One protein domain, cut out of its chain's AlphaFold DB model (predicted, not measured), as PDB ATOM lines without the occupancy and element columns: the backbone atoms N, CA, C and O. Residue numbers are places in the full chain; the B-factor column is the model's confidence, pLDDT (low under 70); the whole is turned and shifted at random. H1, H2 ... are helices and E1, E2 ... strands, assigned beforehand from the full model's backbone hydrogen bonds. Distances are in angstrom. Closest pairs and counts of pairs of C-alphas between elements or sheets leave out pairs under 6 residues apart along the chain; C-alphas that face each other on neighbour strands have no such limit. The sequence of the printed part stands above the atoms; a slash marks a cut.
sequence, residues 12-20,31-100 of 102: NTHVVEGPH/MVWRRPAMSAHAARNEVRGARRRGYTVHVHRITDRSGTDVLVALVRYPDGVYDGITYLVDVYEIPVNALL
ATOM      1  N   ASN A  12     178.756 306.639 308.006       53.25
ATOM      2  CA  ASN A  12     180.180 306.411 307.765       53.25
ATOM      3  C   ASN A  12     180.329 305.147 306.923       53.25
ATOM      4  O   ASN A  12     179.836 304.088 307.300       53.25
ATOM      5  N   THR A  13     181.006 305.262 305.790       55.19
ATOM      6  CA  THR A  13     181.345 304.134 304.932       55.19
ATOM      7  C   THR A  13     182.799 303.761 305.210       55.19
ATOM      8  O   THR A  13     183.702 304.566 305.004       55.19
ATOM      9  N   HIS A  14     183.031 302.548 305.697       52.66
ATOM     10  CA  HIS A  14     184.364 301.975 305.839       52.66
ATOM     11  C   HIS A  14     184.662 301.133 304.601       52.66
ATOM     12  O   HIS A  14     183.962 300.153 304.336       52.66
ATOM     13  N   VAL A  15     185.687 301.530 303.853       53.84
ATOM     14  CA  VAL A  15     186.203 300.837 302.674       53.84
ATOM     15  C   VAL A  15     187.539 300.211 303.050       53.84
ATOM     16  O   VAL A  15     188.408 300.890 303.598       53.84
ATOM     17  N   VAL A  16     187.716 298.930 302.744       54.91
ATOM     18  CA  VAL A  16     189.047 298.317 302.672       54.91
ATOM     19  C   VAL A  16     189.288 297.943 301.215       54.91
ATOM     20  O   VAL A  16     188.551 297.137 300.639       54.91
ATOM     21  N   GLU A  17     190.286 298.589 300.617       48.66
ATOM     22  CA  GLU A  17     190.761 298.300 299.266       48.66
ATOM     23  C   GLU A  17     191.866 297.247 299.353       48.66
ATOM     24  O   GLU A  17     192.841 297.427 300.082       48.66
ATOM     25  N   GLY A  18     191.729 296.146 298.617       41.84
ATOM     26  CA  GLY A  18     192.730 295.085 298.604       41.84
ATOM     27  C   GLY A  18     192.628 294.201 297.356       41.84
ATOM     28  O   GLY A  18     191.525 293.854 296.918       41.84
ATOM     29  N   PRO A  19     193.758 293.804 296.743       40.03
ATOM     30  CA  PRO A  19     193.740 292.841 295.656       40.03
ATOM     31  C   PRO A  19     193.382 291.457 296.217       40.03
ATOM     32  O   PRO A  19     193.776 291.109 297.326       40.03
ATOM     33  N   HIS A  20     192.606 290.693 295.444       41.78
ATOM     34  CA  HIS A  20     192.185 289.306 295.683       41.78
ATOM     35  C   HIS A  20     192.868 288.560 296.852       41.78
ATOM     36  O   HIS A  20     194.030 288.180 296.758       41.78
ATOM     37  N   MET A  31     190.046 303.045 304.609       61.09
ATOM     38  CA  MET A  31     189.573 304.339 304.147       61.09
ATOM     39  C   MET A  31     188.162 304.573 304.689       61.09
ATOM     40  O   MET A  31     187.218 303.848 304.378       61.09
ATOM     41  N   VAL A  32     188.008 305.598 305.527       64.62
ATOM     42  CA  VAL A  32     186.701 305.998 306.060       64.62
ATOM     43  C   VAL A  32     186.165 307.145 305.218       64.62
ATOM     44  O   VAL A  32     186.593 308.290 305.364       64.62
ATOM     45  N   TRP A  33     185.212 306.848 304.339       67.12
ATOM     46  CA  TRP A  33     184.474 307.878 303.623       67.12
ATOM     47  C   TRP A  33     183.257 308.303 304.439       67.12
ATOM     48  O   TRP A  33     182.348 307.518 304.717       67.12
ATOM     49  N   ARG A  34     183.221 309.576 304.828       66.69
ATOM     50  CA  ARG A  34     182.050 310.145 305.492       66.69
ATOM     51  C   ARG A  34     181.032 310.545 304.434       66.69
ATOM     52  O   ARG A  34     181.294 311.458 303.649       66.69
ATOM     53  N   ARG A  35     179.860 309.906 304.437       66.88
ATOM     54  CA  ARG A  35     178.765 310.337 303.567       66.88
ATOM     55  C   ARG A  35     178.322 311.752 303.958       66.88
ATOM     56  O   ARG A  35     178.381 312.109 305.141       66.88
ATOM     57  N   PRO A  36     177.805 312.545 303.003       69.50
ATOM     58  CA  PRO A  36     177.033 313.734 303.329       69.50
ATOM     59  C   PRO A  36     175.937 313.394 304.340       69.50
ATOM     60  O   PRO A  36     175.352 312.307 304.297       69.50
ATOM     61  N   ALA A  37     175.664 314.329 305.249       71.00
ATOM     62  CA  ALA A  37     174.632 314.130 306.252       71.00
ATOM     63  C   ALA A  37     173.287 313.845 305.568       71.00
ATOM     64  O   ALA A  37     172.890 314.548 304.636       71.00
ATOM     65  N   MET A  38     172.601 312.802 306.026       80.38
ATOM     66  CA  MET A  38     171.338 312.360 305.445       80.38
ATOM     67  C   MET A  38     170.232 312.342 306.492       80.38
ATOM     68  O   MET A  38     170.483 312.325 307.699       80.38
ATOM     69  N   SER A  39     168.986 312.348 306.025       80.38
ATOM     70  CA  SER A  39     167.839 312.243 306.919       80.38
ATOM     71  C   SER A  39     167.724 310.831 307.500       80.38
ATOM     72  O   SER A  39     168.050 309.839 306.842       80.38
ATOM     73  N   ALA A  40     167.166 310.723 308.708       79.69
ATOM     74  CA  ALA A  40     166.871 309.433 309.334       79.69
ATOM     75  C   ALA A  40     165.963 308.543 308.459       79.69
ATOM     76  O   ALA A  40     166.068 307.317 308.490       79.69
ATOM     77  N   HIS A  41     165.084 309.149 307.649       80.31
ATOM     78  CA  HIS A  41     164.243 308.428 306.694       80.31
ATOM     79  C   HIS A  41     165.063 307.823 305.545       80.31
ATOM     80  O   HIS A  41     164.876 306.652 305.216       80.31
ATOM     81  N   ALA A  42     165.998 308.588 304.970       83.25
ATOM     82  CA  ALA A  42     166.893 308.099 303.922       83.25
ATOM     83  C   ALA A  42     167.758 306.938 304.434       83.25
ATOM     84  O   ALA A  42     167.753 305.866 303.833       83.25
ATOM     85  N   ALA A  43     168.386 307.101 305.603       83.75
ATOM     86  CA  ALA A  43     169.161 306.041 306.249       83.75
ATOM     87  C   ALA A  43     168.326 304.772 306.486       83.75
ATOM     88  O   ALA A  43     168.763 303.653 306.222       83.75
ATOM     89  N   ARG A  44     167.070 304.926 306.924       83.00
ATOM     90  CA  ARG A  44     166.161 303.792 307.131       83.00
ATOM     91  C   ARG A  44     165.810 303.080 305.827       83.00
ATOM     92  O   ARG A  44     165.721 301.852 305.817       83.00
ATOM     93  N   ASN A  45     165.594 303.823 304.744       86.81
ATOM     94  CA  ASN A  45     165.309 303.244 303.435       86.81
ATOM     95  C   ASN A  45     166.511 302.478 302.878       86.81
ATOM     96  O   ASN A  45     166.306 301.393 302.338       86.81
ATOM     97  N   GLU A  46     167.735 302.966 303.088       86.94
ATOM     98  CA  GLU A  46     168.959 302.238 302.732       86.94
ATOM     99  C   GLU A  46     169.071 300.921 303.501       86.94
ATOM    100  O   GLU A  46     169.193 299.854 302.899       86.94
ATOM    101  N   VAL A  47     168.911 300.956 304.829       87.38
ATOM    102  CA  VAL A  47     168.960 299.749 305.672       87.38
ATOM    103  C   VAL A  47     167.866 298.747 305.284       87.38
ATOM    104  O   VAL A  47     168.116 297.543 305.189       87.38
ATOM    105  N   ARG A  48     166.640 299.219 305.015       88.75
ATOM    106  CA  ARG A  48     165.547 298.370 304.508       88.75
ATOM    107  C   ARG A  48     165.884 297.788 303.135       88.75
ATOM    108  O   ARG A  48     165.634 296.608 302.905       88.75
ATOM    109  N   GLY A  49     166.444 298.595 302.238       89.00
ATOM    110  CA  GLY A  49     166.886 298.175 300.912       89.00
ATOM    111  C   GLY A  49     167.957 297.091 300.985       89.00
ATOM    112  O   GLY A  49     167.829 296.067 300.319       89.00
ATOM    113  N   ALA A  50     168.952 297.261 301.854       88.06
ATOM    114  CA  ALA A  50     169.998 296.279 302.109       88.06
ATOM    115  C   ALA A  50     169.427 294.939 302.593       88.06
ATOM    116  O   ALA A  50     169.741 293.896 302.022       88.06
ATOM    117  N   ARG A  51     168.505 294.963 303.569       88.81
ATOM    118  CA  ARG A  51     167.815 293.746 304.032       88.81
ATOM    119  C   ARG A  51     167.057 293.043 302.907       88.81
ATOM    120  O   ARG A  51     167.149 291.829 302.782       88.81
ATOM    121  N   ARG A  52     166.329 293.794 302.070       90.88
ATOM    122  CA  ARG A  52     165.587 293.226 300.927       90.88
ATOM    123  C   ARG A  52     166.503 292.591 299.883       90.88
ATOM    124  O   ARG A  52     166.103 291.622 299.255       90.88
ATOM    125  N   ARG A  53     167.713 293.127 299.703       90.38
ATOM    126  CA  ARG A  53     168.739 292.570 298.807       90.38
ATOM    127  C   ARG A  53     169.482 291.370 299.413       90.38
ATOM    128  O   ARG A  53     170.328 290.798 298.740       90.38
ATOM    129  N   GLY A  54     169.181 290.988 300.658       88.31
ATOM    130  CA  GLY A  54     169.844 289.878 301.346       88.31
ATOM    131  C   GLY A  54     171.242 290.217 301.867       88.31
ATOM    132  O   GLY A  54     172.019 289.309 302.144       88.31
ATOM    133  N   TYR A  55     171.583 291.503 301.991       90.12
ATOM    134  CA  TYR A  55     172.860 291.919 302.568       90.12
ATOM    135  C   TYR A  55     172.875 291.670 304.076       90.12
ATOM    136  O   TYR A  55     171.832 291.677 304.740       90.12
ATOM    137  N   THR A  56     174.070 291.501 304.636       88.88
ATOM    138  CA  THR A  56     174.227 291.304 306.077       88.88
ATOM    139  C   THR A  56     174.018 292.634 306.792       88.88
ATOM    140  O   THR A  56     174.760 293.589 306.572       88.88
ATOM    141  N   VAL A  57     173.003 292.696 307.658       88.81
ATOM    142  CA  VAL A  57     172.670 293.897 308.432       88.81
ATOM    143  C   VAL A  57     172.650 293.577 309.922       88.81
ATOM    144  O   VAL A  57     171.777 292.843 310.385       88.81
ATOM    145  N   HIS A  58     173.552 294.192 310.684       88.25
ATOM    146  CA  HIS A  58     173.530 294.164 312.147       88.25
ATOM    147  C   HIS A  58     172.950 295.469 312.677       88.25
ATOM    148  O   HIS A  58     173.254 296.538 312.160       88.25
ATOM    149  N   VAL A  59     172.088 295.394 313.689       85.44
ATOM    150  CA  VAL A  59     171.488 296.581 314.307       85.44
ATOM    151  C   VAL A  59     171.710 296.514 315.803       85.44
ATOM    152  O   VAL A  59     171.307 295.548 316.448       85.44
ATOM    153  N   HIS A  60     172.324 297.557 316.342       85.81
ATOM    154  CA  HIS A  60     172.617 297.693 317.759       85.81
ATOM    155  C   HIS A  60     171.941 298.947 318.289       85.81
ATOM    156  O   HIS A  60     172.077 300.020 317.708       85.81
ATOM    157  N   ARG A  61     171.218 298.824 319.401       86.19
ATOM    158  CA  ARG A  61     170.769 299.990 320.158       86.19
ATOM    159  C   ARG A  61     171.907 300.428 321.062       86.19
ATOM    160  O   ARG A  61     172.410 299.615 321.834       86.19
ATOM    161  N   ILE A  62     172.292 301.690 320.960       85.94
ATOM    162  CA  ILE A  62     173.282 302.313 321.832       85.94
ATOM    163  C   ILE A  62     172.742 303.652 322.325       85.94
ATOM    164  O   ILE A  62     171.804 304.209 321.755       85.94
ATOM    165  N   THR A  63     173.370 304.178 323.362       84.38
ATOM    166  CA  THR A  63     173.145 305.545 323.819       84.38
ATOM    167  C   THR A  63     174.351 306.373 323.395       84.38
ATOM    168  O   THR A  63     175.494 305.983 323.645       84.38
ATOM    169  N   ASP A  64     174.115 307.477 322.693       79.25
ATOM    170  CA  ASP A  64     175.187 308.362 322.249       79.25
ATOM    171  C   ASP A  64     175.788 309.165 323.421       79.25
ATOM    172  O   ASP A  64     175.332 309.108 324.566       79.25
ATOM    173  N   ARG A  65     176.825 309.962 323.137       77.69
ATOM    174  CA  ARG A  65     177.496 310.792 324.155       77.69
ATOM    175  C   ARG A  65     176.566 311.831 324.799       77.69
ATOM    176  O   ARG A  65     176.849 312.282 325.905       77.69
ATOM    177  N   SER A  66     175.492 312.228 324.119       79.19
ATOM    178  CA  SER A  66     174.496 313.172 324.632       79.19
ATOM    179  C   SER A  66     173.422 312.510 325.503       79.19
ATOM    180  O   SER A  66     172.569 313.211 326.040       79.19
ATOM    181  N   GLY A  67     173.460 311.182 325.669       79.81
ATOM    182  CA  GLY A  67     172.413 310.436 326.365       79.81
ATOM    183  C   GLY A  67     171.210 310.108 325.474       79.81
ATOM    184  O   GLY A  67     170.183 309.671 325.985       79.81
ATOM    185  N   THR A  68     171.312 310.318 324.159       80.94
ATOM    186  CA  THR A  68     170.235 310.032 323.208       80.94
ATOM    187  C   THR A  68     170.334 308.593 322.719       80.94
ATOM    188  O   THR A  68     171.382 308.145 322.256       80.94
ATOM    189  N   ASP A  69     169.221 307.866 322.776       83.94
ATOM    190  CA  ASP A  69     169.148 306.517 322.228       83.94
ATOM    191  C   ASP A  69     169.148 306.533 320.694       83.94
ATOM    192  O   ASP A  69     168.273 307.120 320.044       83.94
ATOM    193  N   VAL A  70     170.101 305.811 320.111       83.81
ATOM    194  CA  VAL A  70     170.264 305.649 318.666       83.81
ATOM    195  C   VAL A  70     170.374 304.167 318.302       83.81
ATOM    196  O   VAL A  70     170.857 303.335 319.069       83.81
ATOM    197  N   LEU A  71     169.905 303.813 317.110       85.50
ATOM    198  CA  LEU A  71     170.207 302.541 316.473       85.50
ATOM    199  C   LEU A  71     171.384 302.727 315.527       85.50
ATOM    200  O   LEU A  71     171.293 303.489 314.568       85.50
ATOM    201  N   VAL A  72     172.450 301.973 315.759       86.19
ATOM    202  CA  VAL A  72     173.553 301.821 314.817       86.19
ATOM    203  C   VAL A  72     173.265 300.622 313.933       86.19
ATOM    204  O   VAL A  72     173.232 299.487 314.414       86.19
ATOM    205  N   ALA A  73     173.037 300.866 312.647       85.94
ATOM    206  CA  ALA A  73     172.903 299.819 311.647       85.94
ATOM    207  C   ALA A  73     174.208 299.674 310.857       85.94
ATOM    208  O   ALA A  73     174.652 300.620 310.215       85.94
ATOM    209  N   LEU A  74     174.792 298.480 310.893       87.12
ATOM    210  CA  LEU A  74     175.966 298.081 310.127       87.12
ATOM    211  C   LEU A  74     175.493 297.262 308.929       87.12
ATOM    212  O   LEU A  74     174.945 296.174 309.109       87.12
ATOM    213  N   VAL A  75     175.687 297.773 307.720       87.19
ATOM    214  CA  VAL A  75     175.368 297.089 306.465       87.19
ATOM    215  C   VAL A  75     176.668 296.625 305.833       87.19
ATOM    216  O   VAL A  75     177.453 297.446 305.371       87.19
ATOM    217  N   ARG A  76     176.882 295.312 305.792       86.19
ATOM    218  CA  ARG A  76     178.002 294.697 305.082       86.19
ATOM    219  C   ARG A  76     177.545 294.253 303.700       86.19
ATOM    220  O   ARG A  76     176.607 293.460 303.570       86.19
ATOM    221  N   TYR A  77     178.235 294.749 302.683       84.25
ATOM    222  CA  TYR A  77     177.980 294.384 301.298       84.25
ATOM    223  C   TYR A  77     178.701 293.072 300.955       84.25
ATOM    224  O   TYR A  77     179.799 292.840 301.466       84.25
ATOM    225  N   PRO A  78     178.095 292.203 300.126       81.19
ATOM    226  CA  PRO A  78     178.798 291.073 299.532       81.19
ATOM    227  C   PRO A  78     180.019 291.525 298.726       81.19
ATOM    228  O   PRO A  78     180.012 292.601 298.120       81.19
ATOM    229  N   ASP A  79     181.039 290.676 298.681       79.12
ATOM    230  CA  ASP A  79     182.237 290.902 297.878       79.12
ATOM    231  C   ASP A  79     181.855 291.059 296.392       79.12
ATOM    232  O   ASP A  79     180.977 290.361 295.880       79.12
ATOM    233  N   GLY A  80     182.500 291.996 295.690       73.06
ATOM    234  CA  GLY A  80     182.266 292.232 294.259       73.06
ATOM    235  C   GLY A  80     181.029 293.072 293.916       73.06
ATOM    236  O   GLY A  80     180.753 293.280 292.738       73.06
ATOM    237  N   VAL A  81     180.294 293.600 294.906       77.62
ATOM    238  CA  VAL A  81     179.243 294.611 294.651       77.62
ATOM    239  C   VAL A  81     179.840 295.929 294.149       77.62
ATOM    240  O   VAL A  81     179.203 296.637 293.370       77.62
ATOM    241  N   TYR A  82     181.059 296.247 294.580       73.94
ATOM    242  CA  TYR A  82     181.811 297.413 294.139       73.94
ATOM    243  C   TYR A  82     183.147 296.957 293.563       73.94
ATOM    244  O   TYR A  82     183.853 296.159 294.180       73.94
ATOM    245  N   ASP A  83     183.475 297.458 292.375       74.50
ATOM    246  CA  ASP A  83     184.726 297.123 291.701       74.50
ATOM    247  C   ASP A  83     185.930 297.643 292.501       74.50
ATOM    248  O   ASP A  83     185.894 298.749 293.040       74.50
ATOM    249  N   GLY A  84     186.972 296.822 292.625       67.12
ATOM    250  CA  GLY A  84     188.172 297.137 293.411       67.12
ATOM    251  C   GLY A  84     188.001 297.168 294.939       67.12
ATOM    252  O   GLY A  84     188.991 297.371 295.641       67.12
ATOM    253  N   ILE A  85     186.797 296.935 295.478       69.31
ATOM    254  CA  ILE A  85     186.543 296.949 296.926       69.31
ATOM    255  C   ILE A  85     186.349 295.525 297.442       69.31
ATOM    256  O   ILE A  85     185.388 294.836 297.094       69.31
ATOM    257  N   THR A  86     187.244 295.098 298.329       66.62
ATOM    258  CA  THR A  86     187.181 293.776 298.967       66.62
ATOM    259  C   THR A  86     186.155 293.754 300.088       66.62
ATOM    260  O   THR A  86     185.498 292.743 300.311       66.62
ATOM    261  N   TYR A  87     186.027 294.864 300.816       69.19
ATOM    262  CA  TYR A  87     185.144 294.956 301.965       69.19
ATOM    263  C   TYR A  87     184.568 296.363 302.097       69.19
ATOM    264  O   TYR A  87     185.302 297.347 302.197       69.19
ATOM    265  N   LEU A  88     183.238 296.440 302.128       77.69
ATOM    266  CA  LEU A  88     182.500 297.676 302.339       77.69
ATOM    267  C   LEU A  88     181.508 297.500 303.483       77.69
ATOM    268  O   LEU A  88     180.676 296.584 303.461       77.69
ATOM    269  N   VAL A  89     181.561 298.413 304.451       82.44
ATOM    270  CA  VAL A  89     180.544 298.526 305.498       82.44
ATOM    271  C   VAL A  89     180.023 299.944 305.570       82.44
ATOM    272  O   VAL A  89     180.781 300.876 305.827       82.44
ATOM    273  N   ASP A  90     178.712 300.089 305.422       84.12
ATOM    274  CA  ASP A  90     178.031 301.322 305.789       84.12
ATOM    275  C   ASP A  90     177.545 301.243 307.237       84.12
ATOM    276  O   ASP A  90     176.918 300.268 307.652       84.12
ATOM    277  N   VAL A  91     177.797 302.302 307.996       83.75
ATOM    278  CA  VAL A  91     177.354 302.480 309.377       83.75
ATOM    279  C   VAL A  91     176.363 303.629 309.412       83.75
ATOM    280  O   VAL A  91     176.727 304.740 309.047       83.75
ATOM    281  N   TYR A  92     175.135 303.384 309.864       83.19
ATOM    282  CA  TYR A  92     174.082 304.393 309.987       83.19
ATOM    283  C   TYR A  92     173.694 304.603 311.448       83.19
ATOM    284  O   TYR A  92     173.273 303.653 312.103       83.19
ATOM    285  N   GLU A  93     173.745 305.842 311.933       84.25
ATOM    286  CA  GLU A  93     173.237 306.230 313.258       84.25
ATOM    287  C   GLU A  93     171.820 306.821 313.159       84.25
ATOM    288  O   GLU A  93     171.621 307.956 312.724       84.25
ATOM    289  N   ILE A  94     170.800 306.052 313.537       82.94
ATOM    290  CA  ILE A  94     169.387 306.427 313.392       82.94
ATOM    291  C   ILE A  94     168.776 306.652 314.780       82.94
ATOM    292  O   ILE A  94     168.671 305.694 315.542       82.94
ATOM    293  N   PRO A  95     168.304 307.862 315.117       79.75
ATOM    294  CA  PRO A  95     167.623 308.117 316.386       79.75
ATOM    295  C   PRO A  95     166.459 307.147 316.626       79.75
ATOM    296  O   PRO A  95     165.631 306.933 315.735       79.75
ATOM    297  N   VAL A  96     166.368 306.568 317.831       76.94
ATOM    298  CA  VAL A  96     165.303 305.600 318.158       76.94
ATOM    299  C   VAL A  96     163.923 306.243 318.059       76.94
ATOM    300  O   VAL A  96     162.992 305.631 317.546       76.94
ATOM    301  N   ASN A  97     163.791 307.505 318.465       71.44
ATOM    302  CA  ASN A  97     162.534 308.245 318.358       71.44
ATOM    303  C   ASN A  97     162.062 308.430 316.908       71.44
ATOM    304  O   ASN A  97     160.862 308.476 316.660       71.44
ATOM    305  N   ALA A  98     162.977 308.461 315.935       66.62
ATOM    306  CA  ALA A  98     162.596 308.518 314.536       66.62
ATOM    307  C   ALA A  98     161.896 307.216 314.115       66.62
ATOM    308  O   ALA A  98     161.140 307.226 313.142       66.62
ATOM    309  N   LEU A  99     162.189 306.083 314.766       63.66
ATOM    310  CA  LEU A  99     161.682 304.746 314.427       63.66
ATOM    311  C   LEU A  99     160.296 304.441 314.995       63.66
ATOM    312  O   LEU A  99     159.741 303.412 314.632       63.66
ATOM    313  N   LEU A 100     159.743 305.319 315.835       51.75
ATOM    314  CA  LEU A 100     158.454 305.117 316.507       51.75
ATOM    315  C   LEU A 100     157.227 305.230 315.585       51.75
ATOM    316  O   LEU A 100     156.117 305.006 316.049       51.75
TER     317      LEU A 100
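This is residues 12 to 20 and 31 to 100 of the 102 residues of an uncharacterized protein of Streptomyces sp. 4121.5 (UniProt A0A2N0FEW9). One twisted sheet of five strands makes a wall, with the helix H1 packed slantwise over one face on its E5, E4 and E3 part. The short helix H2 sits at the end of the long strand E5. The printed part has 79 residues, in the order E1 E2 H1 E3 E4 E5 H2; the sheet runs E2 E1 E5 E4 E3, all antiparallel, and the class is mixed. It is only just compact, close to loose, with a radius of gyration of the C-alphas of 13.4 A, and elongated, spanning 42 by 27 by 20 A.

Find C-alpha 12 at (180.180, 306.411, 307.765), where E1, residues 12 to 17, begins. After the cut comes E2, residues 31 to 34. H1, residues 40 to 52, runs 18.3 A from C-alpha 40 at (166.871, 309.433, 309.334). Next come E3, residues 56 to 63, 22.8 A; E4, residues 69 to 76, 22.6 A; and E5, residues 85 to 95, 29.3 A. H2, residues 96 to 100, ends at C-alpha 100, (158.454, 305.117, 316.507).

Look first at E2 and E1, where N 13 and O 33 are 2.8 A apart. For E1 and E5 look at N 14 and O 89, 2.8 A. E3, E4 and E5 form a meander, each strand the antiparallel neighbour of the one before; E3 and E4 are a hairpin, with N 72 and O 60 at 2.8 A, and so are E4 and E5, with N 73 and O 92 at 2.8 A. H1 is on the sheet at a height of 9.0 A, over E5 and E4, at 39 degrees to E4 on the local plane; two layers, helix on one face. Its closest C-alphas to E5 are those of Ala 40 and Ile 94, 5.6 A. H2 is on the sheet at a height of 5.3 A, over none of the strands; the closest C-alphas of H2 and E4 are those of Val 96 and Val 70, 5.0 A apart. Every O i to N i+4 pair is within hydrogen-bond range in H1; in H2 it is 0 of 1, with 2 of 2 O i to N i+3 pairs.

The farthest C-alphas, of Pro 19 and Leu 100, are 42.8 A apart. Residues 21 to 30 are not printed, and C-alphas 20 and 31 are 17.4 A apart across this cut. Of the links printed whole, none is long. Confidence is under 70 at residues 12 to 20, 31 to 36, 84 to 87 and 98 to 100.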